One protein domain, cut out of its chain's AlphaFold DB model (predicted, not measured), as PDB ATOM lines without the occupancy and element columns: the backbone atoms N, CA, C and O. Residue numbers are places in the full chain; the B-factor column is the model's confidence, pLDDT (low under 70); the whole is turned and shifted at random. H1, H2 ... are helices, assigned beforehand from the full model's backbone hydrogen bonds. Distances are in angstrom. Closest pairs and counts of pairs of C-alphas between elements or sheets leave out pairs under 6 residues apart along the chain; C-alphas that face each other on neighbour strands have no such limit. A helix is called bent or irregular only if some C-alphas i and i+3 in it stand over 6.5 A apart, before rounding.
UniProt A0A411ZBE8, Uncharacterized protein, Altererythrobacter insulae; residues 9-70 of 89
ATOM      1  N   PHE A   9       2.928  40.276  56.572       89.56
ATOM      2  CA  PHE A   9       3.240  40.990  55.346       89.56
ATOM      3  C   PHE A   9       4.311  40.240  54.571       89.56
ATOM      4  O   PHE A   9       5.233  39.701  55.179       89.56
ATOM      5  N   ASP A  10       4.171  40.214  53.251       86.31
ATOM      6  CA  ASP A  10       5.263  39.844  52.355       86.31
ATOM      7  C   ASP A  10       6.161  41.067  52.055       86.31
ATOM      8  O   ASP A  10       5.894  42.191  52.501       86.31
ATOM      9  N   LYS A  11       7.227  40.879  51.274       85.00
ATOM     10  CA  LYS A  11       8.184  41.926  50.874       85.00
ATOM     11  C   LYS A  11       7.553  43.081  50.092       85.00
ATOM     12  O   LYS A  11       8.126  44.166  50.047       85.00
ATOM     13  N   ASN A  12       6.386  42.862  49.485       84.06
ATOM     14  CA  ASN A  12       5.639  43.863  48.728       84.06
ATOM     15  C   ASN A  12       4.596  44.590  49.595       84.06
ATOM     16  O   ASN A  12       3.786  45.351  49.069       84.06
ATOM     17  N   GLN A  13       4.612  44.371  50.917       87.44
ATOM     18  CA  GLN A  13       3.626  44.874  51.878       87.44
ATOM     19  C   GLN A  13       2.198  44.363  51.621       87.44
ATOM     20  O   GLN A  13       1.223  44.972  52.072       87.44
ATOM     21  N   GLN A  14       2.044  43.225  50.937       87.62
ATOM     22  CA  GLN A  14       0.746  42.576  50.815       87.62
ATOM     23  C   GLN A  14       0.378  41.894  52.135       87.62
ATOM     24  O   GLN A  14       1.195  41.217  52.754       87.62
ATOM     25  N   MET A  15      -0.870  42.080  52.570       90.38
ATOM     26  CA  MET A  15      -1.373  41.576  53.848       90.38
ATOM     27  C   MET A  15      -1.908  40.148  53.735       90.38
ATOM     28  O   MET A  15      -2.737  39.846  52.876       90.38
ATOM     29  N   PHE A  16      -1.521  39.305  54.687       91.12
ATOM     30  CA  PHE A  16      -1.956  37.919  54.815       91.12
ATOM     31  C   PHE A  16      -2.406  37.600  56.238       91.12
ATOM     32  O   PHE A  16      -2.007  38.243  57.214       91.12
ATOM     33  N   LYS A  17      -3.260  36.580  56.354       90.75
ATOM     34  CA  LYS A  17      -3.830  36.147  57.637       90.75
ATOM     35  C   LYS A  17      -2.936  35.149  58.359       90.75
ATOM     36  O   LYS A  17      -3.050  35.001  59.573       90.75
ATOM     37  N   THR A  18      -2.068  34.462  57.623       91.31
ATOM     38  CA  THR A  18      -1.158  33.454  58.163       91.31
ATOM     39  C   THR A  18       0.278  33.716  57.708       91.31
ATOM     40  O   THR A  18       0.487  34.246  56.612       91.31
ATOM     41  N   PRO A  19       1.282  33.328  58.512       90.69
ATOM     42  CA  PRO A  19       2.676  33.475  58.112       90.69
ATOM     43  C   PRO A  19       3.007  32.606  56.893       90.69
ATOM     44  O   PRO A  19       3.758  33.037  56.028       90.69
ATOM     45  N   GLN A  20       2.396  31.423  56.763       89.31
ATOM     46  CA  GLN A  20       2.606  30.528  55.619       89.31
ATOM     47  C   GLN A  20       2.187  31.174  54.294       89.31
ATOM     48  O   GLN A  20       2.870  31.002  53.287       89.31
ATOM     49  N   GLU A  21       1.083  31.923  54.282       89.19
ATOM     50  CA  GLU A  21       0.629  32.639  53.087       89.19
ATOM     51  C   GLU A  21       1.580  33.774  52.705       89.19
ATOM     52  O   GLU A  21       1.919  33.889  51.526       89.19
ATOM     53  N   ALA A  22       2.047  34.554  53.687       91.12
ATOM     54  CA  ALA A  22       3.021  35.619  53.458       91.12
ATOM     55  C   ALA A  22       4.336  35.057  52.897       91.12
ATOM     56  O   ALA A  22       4.801  35.492  51.847       91.12
ATOM     57  N   THR A  23       4.882  34.006  53.520       91.25
ATOM     58  CA  THR A  23       6.114  33.355  53.051       91.25
ATOM     59  C   THR A  23       5.950  32.729  51.667       91.25
ATOM     60  O   THR A  23       6.857  32.810  50.842       91.25
ATOM     61  N   ARG A  24       4.797  32.115  51.364       91.19
ATOM     62  CA  ARG A  24       4.528  31.566  50.025       91.19
ATOM     63  C   ARG A  24       4.467  32.667  48.967       91.19
ATOM     64  O   ARG A  24       4.978  32.450  47.873       91.19
ATOM     65  N   SER A  25       3.851  33.809  49.282       87.62
ATOM     66  CA  SER A  25       3.813  34.980  48.392       87.62
ATOM     67  C   SER A  25       5.221  35.488  48.096       87.62
ATOM     68  O   SER A  25       5.595  35.652  46.935       87.62
ATOM     69  N   ASP A  26       6.049  35.617  49.134       88.88
ATOM     70  CA  ASP A  26       7.447  36.013  48.984       88.88
ATOM     71  C   ASP A  26       8.240  35.049  48.110       88.88
ATOM     72  O   ASP A  26       8.909  35.480  47.167       88.88
ATOM     73  N   LEU A  27       8.129  33.745  48.383       89.06
ATOM     74  CA  LEU A  27       8.797  32.707  47.603       89.06
ATOM     75  C   LEU A  27       8.329  32.708  46.146       89.06
ATOM     76  O   LEU A  27       9.161  32.641  45.245       89.06
ATOM     77  N   ALA A  28       7.027  32.847  45.889       87.75
ATOM     78  CA  ALA A  28       6.504  32.974  44.531       87.75
ATOM     79  C   ALA A  28       7.086  34.214  43.827       87.75
ATOM     80  O   ALA A  28       7.494  34.139  42.669       87.75
ATOM     81  N   GLY A  29       7.218  35.329  44.549       85.94
ATOM     82  CA  GLY A  29       7.854  36.544  44.052       85.94
ATOM     83  C   GLY A  29       9.374  36.447  43.866       85.94
ATOM     84  O   GLY A  29       9.935  37.293  43.176       85.94
ATOM     85  N   VAL A  30      10.066  35.490  44.494       86.31
ATOM     86  CA  VAL A  30      11.493  35.190  44.230       86.31
ATOM     87  C   VAL A  30      11.633  34.305  42.995       86.31
ATOM     88  O   VAL A  30      12.510  34.537  42.170       86.31
ATOM     89  N   LEU A  31      10.745  33.321  42.844       84.56
ATOM     90  CA  LEU A  31      10.716  32.446  41.674       84.56
ATOM     91  C   LEU A  31      10.353  33.222  40.392       84.56
ATOM     92  O   LEU A  31      10.811  32.866  39.310       84.56
ATOM     93  N   GLY A  32       9.587  34.311  40.510       73.00
ATOM     94  CA  GLY A  32       9.139  35.128  39.380       73.00
ATOM     95  C   GLY A  32       8.043  34.435  38.565       73.00
ATOM     96  O   GLY A  32       7.459  33.444  39.001       73.00
ATOM     97  N   GLN A  33       7.752  34.934  37.359       62.38
ATOM     98  CA  GLN A  33       6.913  34.209  36.396       62.38
ATOM     99  C   GLN A  33       7.712  33.033  35.811       62.38
ATOM    100  O   GLN A  33       8.223  33.098  34.694       62.38
ATOM    101  N   VAL A  34       7.869  31.953  36.579       52.94
ATOM    102  CA  VAL A  34       8.365  30.687  36.032       52.94
ATOM    103  C   VAL A  34       7.259  30.124  35.138       52.94
ATOM    104  O   VAL A  34       6.313  29.521  35.632       52.94
ATOM    105  N   GLY A  35       7.360  30.356  33.827       55.56
ATOM    106  CA  GLY A  35       6.404  29.874  32.823       55.56
ATOM    107  C   GLY A  35       5.169  30.762  32.608       55.56
ATOM    108  O   GLY A  35       5.029  31.839  33.189       55.56
ATOM    109  N   GLU A  36       4.265  30.314  31.730       46.53
ATOM    110  CA  GLU A  36       3.002  31.001  31.430       46.53
ATOM    111  C   GLU A  36       2.015  30.874  32.608       46.53
ATOM    112  O   GLU A  36       1.221  29.938  32.688       46.53
ATOM    113  N   GLY A  37       2.064  31.835  33.537       53.19
ATOM    114  CA  GLY A  37       1.001  32.097  34.514       53.19
ATOM    115  C   GLY A  37       1.460  32.193  35.973       53.19
ATOM    116  O   GLY A  37       2.243  31.380  36.457       53.19
ATOM    117  N   GLU A  38       0.876  33.143  36.717       57.53
ATOM    118  CA  GLU A  38       1.054  33.350  38.176       57.53
ATOM    119  C   GLU A  38       0.825  32.081  39.030       57.53
ATOM    120  O   GLU A  38       1.296  31.974  40.166       57.53
ATOM    121  N   SER A  39       0.111  31.095  38.482       66.56
ATOM    122  CA  SER A  39      -0.269  29.860  39.174       66.56
ATOM    123  C   SER A  39       0.912  28.913  39.422       66.56
ATOM    124  O   SER A  39       0.974  28.265  40.472       66.56
ATOM    125  N   LEU A  40       1.890  28.844  38.505       79.06
ATOM    126  CA  LEU A  40       2.977  27.865  38.628       79.06
ATOM    127  C   LEU A  40       3.963  28.243  39.740       79.06
ATOM    128  O   LEU A  40       4.323  27.396  40.557       79.06
ATOM    129  N   ALA A  41       4.330  29.524  39.832       83.06
ATOM    130  CA  ALA A  41       5.221  30.036  40.875       83.06
ATOM    131  C   ALA A  41       4.657  29.803  42.286       83.06
ATOM    132  O   ALA A  41       5.375  29.356  43.179       83.06
ATOM    133  N   THR A  42       3.350  30.011  42.469       82.75
ATOM    134  CA  THR A  42       2.667  29.763  43.750       82.75
ATOM    135  C   THR A  42       2.678  28.277  44.124       82.75
ATOM    136  O   THR A  42       2.909  27.926  45.284       82.75
ATOM    137  N   GLY A  43       2.462  27.389  43.146       86.94
ATOM    138  CA  GLY A  43       2.521  25.941  43.353       86.94
ATOM    139  C   GLY A  43       3.924  25.450  43.717       86.94
ATOM    140  O   GLY A  43       4.077  24.642  44.635       86.94
ATOM    141  N   ILE A  44       4.957  25.975  43.051       87.94
ATOM    142  CA  ILE A  44       6.357  25.659  43.364       87.94
ATOM    143  C   ILE A  44       6.725  26.188  44.754       87.94
ATOM    144  O   ILE A  44       7.301  25.445  45.545       87.94
ATOM    145  N   ALA A  45       6.332  27.417  45.099       90.44
ATOM    146  CA  ALA A  45       6.558  27.985  46.427       90.44
ATOM    147  C   ALA A  45       5.954  27.111  47.539       90.44
ATOM    148  O   ALA A  45       6.608  26.850  48.548       90.44
ATOM    149  N   GLN A  46       4.739  26.590  47.334       90.19
ATOM    150  CA  GLN A  46       4.138  25.638  48.268       90.19
ATOM    151  C   GLN A  46       4.972  24.356  48.384       90.19
ATOM    152  O   GLN A  46       5.258  23.909  49.492       90.19
ATOM    153  N   LYS A  47       5.420  23.784  47.260       91.69
ATOM    154  CA  LYS A  47       6.261  22.578  47.271       91.69
ATOM    155  C   LYS A  47       7.610  22.793  47.949       91.69
ATOM    156  O   LYS A  47       8.086  21.875  48.613       91.69
ATOM    157  N   LEU A  48       8.212  23.972  47.817       91.12
ATOM    158  CA  LEU A  48       9.444  24.321  48.527       91.12
ATOM    159  C   LEU A  48       9.228  24.342  50.041       91.12
ATOM    160  O   LEU A  48      10.051  23.805  50.774       91.12
ATOM    161  N   LEU A  49       8.105  24.896  50.507       91.44
ATOM    162  CA  LEU A  49       7.754  24.883  51.929       91.44
ATOM    163  C   LEU A  49       7.497  23.462  52.440       91.44
ATOM    164  O   LEU A  49       8.026  23.087  53.485       91.44
ATOM    165  N   ASP A  50       6.749  22.655  51.684       93.94
ATOM    166  CA  ASP A  50       6.443  21.266  52.049       93.94
ATOM    167  C   ASP A  50       7.718  20.407  52.174       93.94
ATOM    168  O   ASP A  50       7.780  19.501  53.002       93.94
ATOM    169  N   ASN A  51       8.748  20.700  51.369       94.81
ATOM    170  CA  ASN A  51      10.003  19.941  51.313       94.81
ATOM    171  C   ASN A  51      11.200  20.713  51.894       94.81
ATOM    172  O   ASN A  51      12.345  20.375  51.592       94.81
ATOM    173  N   ARG A  52      10.957  21.730  52.739       92.69
ATOM    174  CA  ARG A  52      11.980  22.673  53.236       92.69
ATOM    175  C   ARG A  52      13.257  21.981  53.712       92.69
ATOM    176  O   ARG A  52      14.334  22.325  53.250       92.69
ATOM    177  N   ALA A  53      13.137  20.965  54.565       93.69
ATOM    178  CA  ALA A  53      14.296  20.259  55.120       93.69
ATOM    179  C   ALA A  53      15.146  19.550  54.050       93.69
ATOM    180  O   ALA A  53      16.370  19.534  54.133       93.69
ATOM    181  N   GLN A  54      14.508  18.968  53.032       95.62
ATOM    182  CA  GLN A  54      15.217  18.291  51.943       95.62
ATOM    183  C   GLN A  54      15.899  19.303  51.020       95.62
ATOM    184  O   GLN A  54      17.035  19.092  50.608       95.62
ATOM    185  N   VAL A  55      15.214  20.409  50.721       94.12
ATOM    186  CA  VAL A  55      15.759  21.509  49.919       94.12
ATOM    187  C   VAL A  55      16.977  22.130  50.609       94.12
ATOM    188  O   VAL A  55      18.002  22.331  49.966       94.12
ATOM    189  N   GLU A  56      16.898  22.371  51.919       95.00
ATOM    190  CA  GLU A  56      18.009  22.903  52.720       95.00
ATOM    191  C   GLU A  56      19.226  21.970  52.726       95.00
ATOM    192  O   GLU A  56      20.351  22.441  52.577       95.00
ATOM    193  N   GLU A  57      19.025  20.652  52.828       95.56
ATOM    194  CA  GLU A  57      20.127  19.683  52.739       95.56
ATOM    195  C   GLU A  57      20.791  19.702  51.354       95.56
ATOM    196  O   GLU A  57      22.017  19.670  51.260       95.56
ATOM    197  N   ILE A  58      20.008  19.811  50.273       96.06
ATOM    198  CA  ILE A  58      20.544  19.917  48.906       96.06
ATOM    199  C   ILE A  58      21.386  21.191  48.752       96.06
ATOM    200  O   ILE A  58      22.492  21.122  48.213       96.06
ATOM    201  N   PHE A  59      20.909  22.336  49.250       93.88
ATOM    202  CA  PHE A  59      21.683  23.581  49.223       93.88
ATOM    203  C   PHE A  59      22.960  23.479  50.060       93.88
ATOM    204  O   PHE A  59      24.034  23.822  49.575       93.88
ATOM    205  N   ALA A  60      22.890  22.901  51.261       93.81
ATOM    206  CA  ALA A  60      24.072  22.691  52.092       93.81
ATOM    207  C   ALA A  60      25.117  21.793  51.406       93.81
ATOM    208  O   ALA A  60      26.321  22.031  51.512       93.81
ATOM    209  N   GLN A  61      24.676  20.758  50.686       95.44
ATOM    210  CA  GLN A  61      25.564  19.909  49.891       95.44
ATOM    211  C   GLN A  61      26.180  20.669  48.716       95.44
ATOM    212  O   GLN A  61      27.385  20.566  48.497       95.44
ATOM    213  N   HIS A  62      25.392  21.465  47.997       91.56
ATOM    214  CA  HIS A  62      25.887  22.323  46.924       91.56
ATOM    215  C   HIS A  62      26.949  23.313  47.427       91.56
ATOM    216  O   HIS A  62      28.020  23.434  46.833       91.56
ATOM    217  N   ASP A  63      26.717  23.946  48.576       92.38
ATOM    218  CA  ASP A  63      27.662  24.892  49.173       92.38
ATOM    219  C   ASP A  63      28.964  24.211  49.622       92.38
ATOM    220  O   ASP A  63      30.045  24.812  49.567       92.38
ATOM    221  N   ARG A  64      28.898  22.936  50.039       92.06
ATOM    222  CA  ARG A  64      30.089  22.101  50.268       92.06
ATOM    223  C   ARG A  64      30.834  21.844  48.959       92.06
ATOM    224  O   ARG A  64      32.037  22.083  48.917       92.06
ATOM    225  N   MET A  65      30.136  21.461  47.887       92.50
ATOM    226  CA  MET A  65      30.751  21.231  46.571       92.50
ATOM    227  C   MET A  65      31.435  22.491  46.022       92.50
ATOM    228  O   MET A  65      32.563  22.411  45.545       92.50
ATOM    229  N   LEU A  66      30.812  23.669  46.149       91.81
ATOM    230  CA  LEU A  66      31.438  24.945  45.773       91.81
ATOM    231  C   LEU A  66      32.683  25.253  46.612       91.81
ATOM    232  O   LEU A  66      33.667  25.780  46.092       91.81
ATOM    233  N   SER A  67      32.656  24.899  47.902       88.81
ATOM    234  CA  SER A  67      33.824  24.997  48.784       88.81
ATOM    235  C   SER A  67      34.988  24.165  48.286       88.81
ATOM    236  O   SER A  67      36.117  24.644  48.251       88.81
ATOM    237  N   GLU A  68      34.712  22.907  47.953       88.19
ATOM    238  CA  GLU A  68      35.711  21.930  47.528       88.19
ATOM    239  C   GLU A  68      36.268  22.277  46.145       88.19
ATOM    240  O   GLU A  68      37.458  22.102  45.898       88.19
ATOM    241  N   ALA A  69      35.431  22.845  45.275       87.38
ATOM    242  CA  ALA A  69      35.830  23.367  43.973       87.38
ATOM    243  C   ALA A  69      36.623  24.688  44.045       87.38
ATOM    244  O   ALA A  69      37.141  25.133  43.023       87.38
ATOM    245  N   GLY A  70      36.725  25.325  45.220       83.00
ATOM    246  CA  GLY A  70      37.432  26.597  45.402       83.00
ATOM    247  C   GLY A  70      36.713  27.819  44.811       83.00
ATOM    248  O   GLY A  70      37.369  28.799  44.481       83.00
TER     249      GLY A  70
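What this domain is: This is residues 9 to 70 of the 89 residues of an uncharacterized protein of Altererythrobacter insulae (UniProt A0A411ZBE8). Two helices, H1 and H2, pack on each other at a steep tilt to make a small body, and a third and longest helix, H3, runs out from the end of H2 as an arm, with residues 57 to 70 sticking out free. Residues 9 to 18, with no named element, fold back as a loop beside the first turns of H1. The printed part has 62 residues with three named helices, in the order H1, H2, H3, and no named strand; its class is all helix. The whole is loose, with a radius of gyration of the C-alphas of 14.2 A, and elongated, spanning 42 by 27 by 20 A, the arm making much of the length.

Where its parts are: The printed part begins at Phe 9, whose C-alpha is at (3.240, 40.990, 55.346). H1 is residues 19 to 31, 18.3 A from first to last C-alpha, and begins with C-alpha 19 at (2.676, 33.475, 58.112). H2 is residues 38 to 50, 19.2 A long in the same measure. H3 is residues 52 to 68, 24.4 A long, and ends with C-alpha 68 at (35.711, 21.930, 47.528). None of the three helices is bent or irregular.

How they stand to each other: H1 and H2 touch, with 15 pairs of C-alphas within 8 A. Their closest C-alphas are those of Ala 28 and Ala 41, 4.9 A apart. Their lines stand at a steep tilt of 60 degrees, and they run opposite ways. H2 and H3 are close but not clearly touching, with 1 pair of C-alphas within 8 A. The closest C-alphas of these two are those of Leu 48 and Val 55, 7.1 A apart, and their lines stand about perpendicular, at 85 degrees. H1 and H3 are apart. In H1 and H3 every O i to N i+4 pair of the backbone is within hydrogen-bond range; in H2 it is 8 of 9.

The domain as a whole: The two C-alphas farthest apart are those of Lys 17 and Gly 70, 44.1 A. Residues 57 to 70, of which 57 to 68 belong to H3, stand free; the body without them has 48 residues and spans 28 by 27 by 13 A, with a radius of gyration of 10.7 A. The printed part has no cut. The link from H1 to H2 is short, with 6 residues between them, and the link from H2 to H3 is tight, with 1 residue between them. The mean pLDDT of the printed part is 85.8, and residues 33 to 39 are under 70.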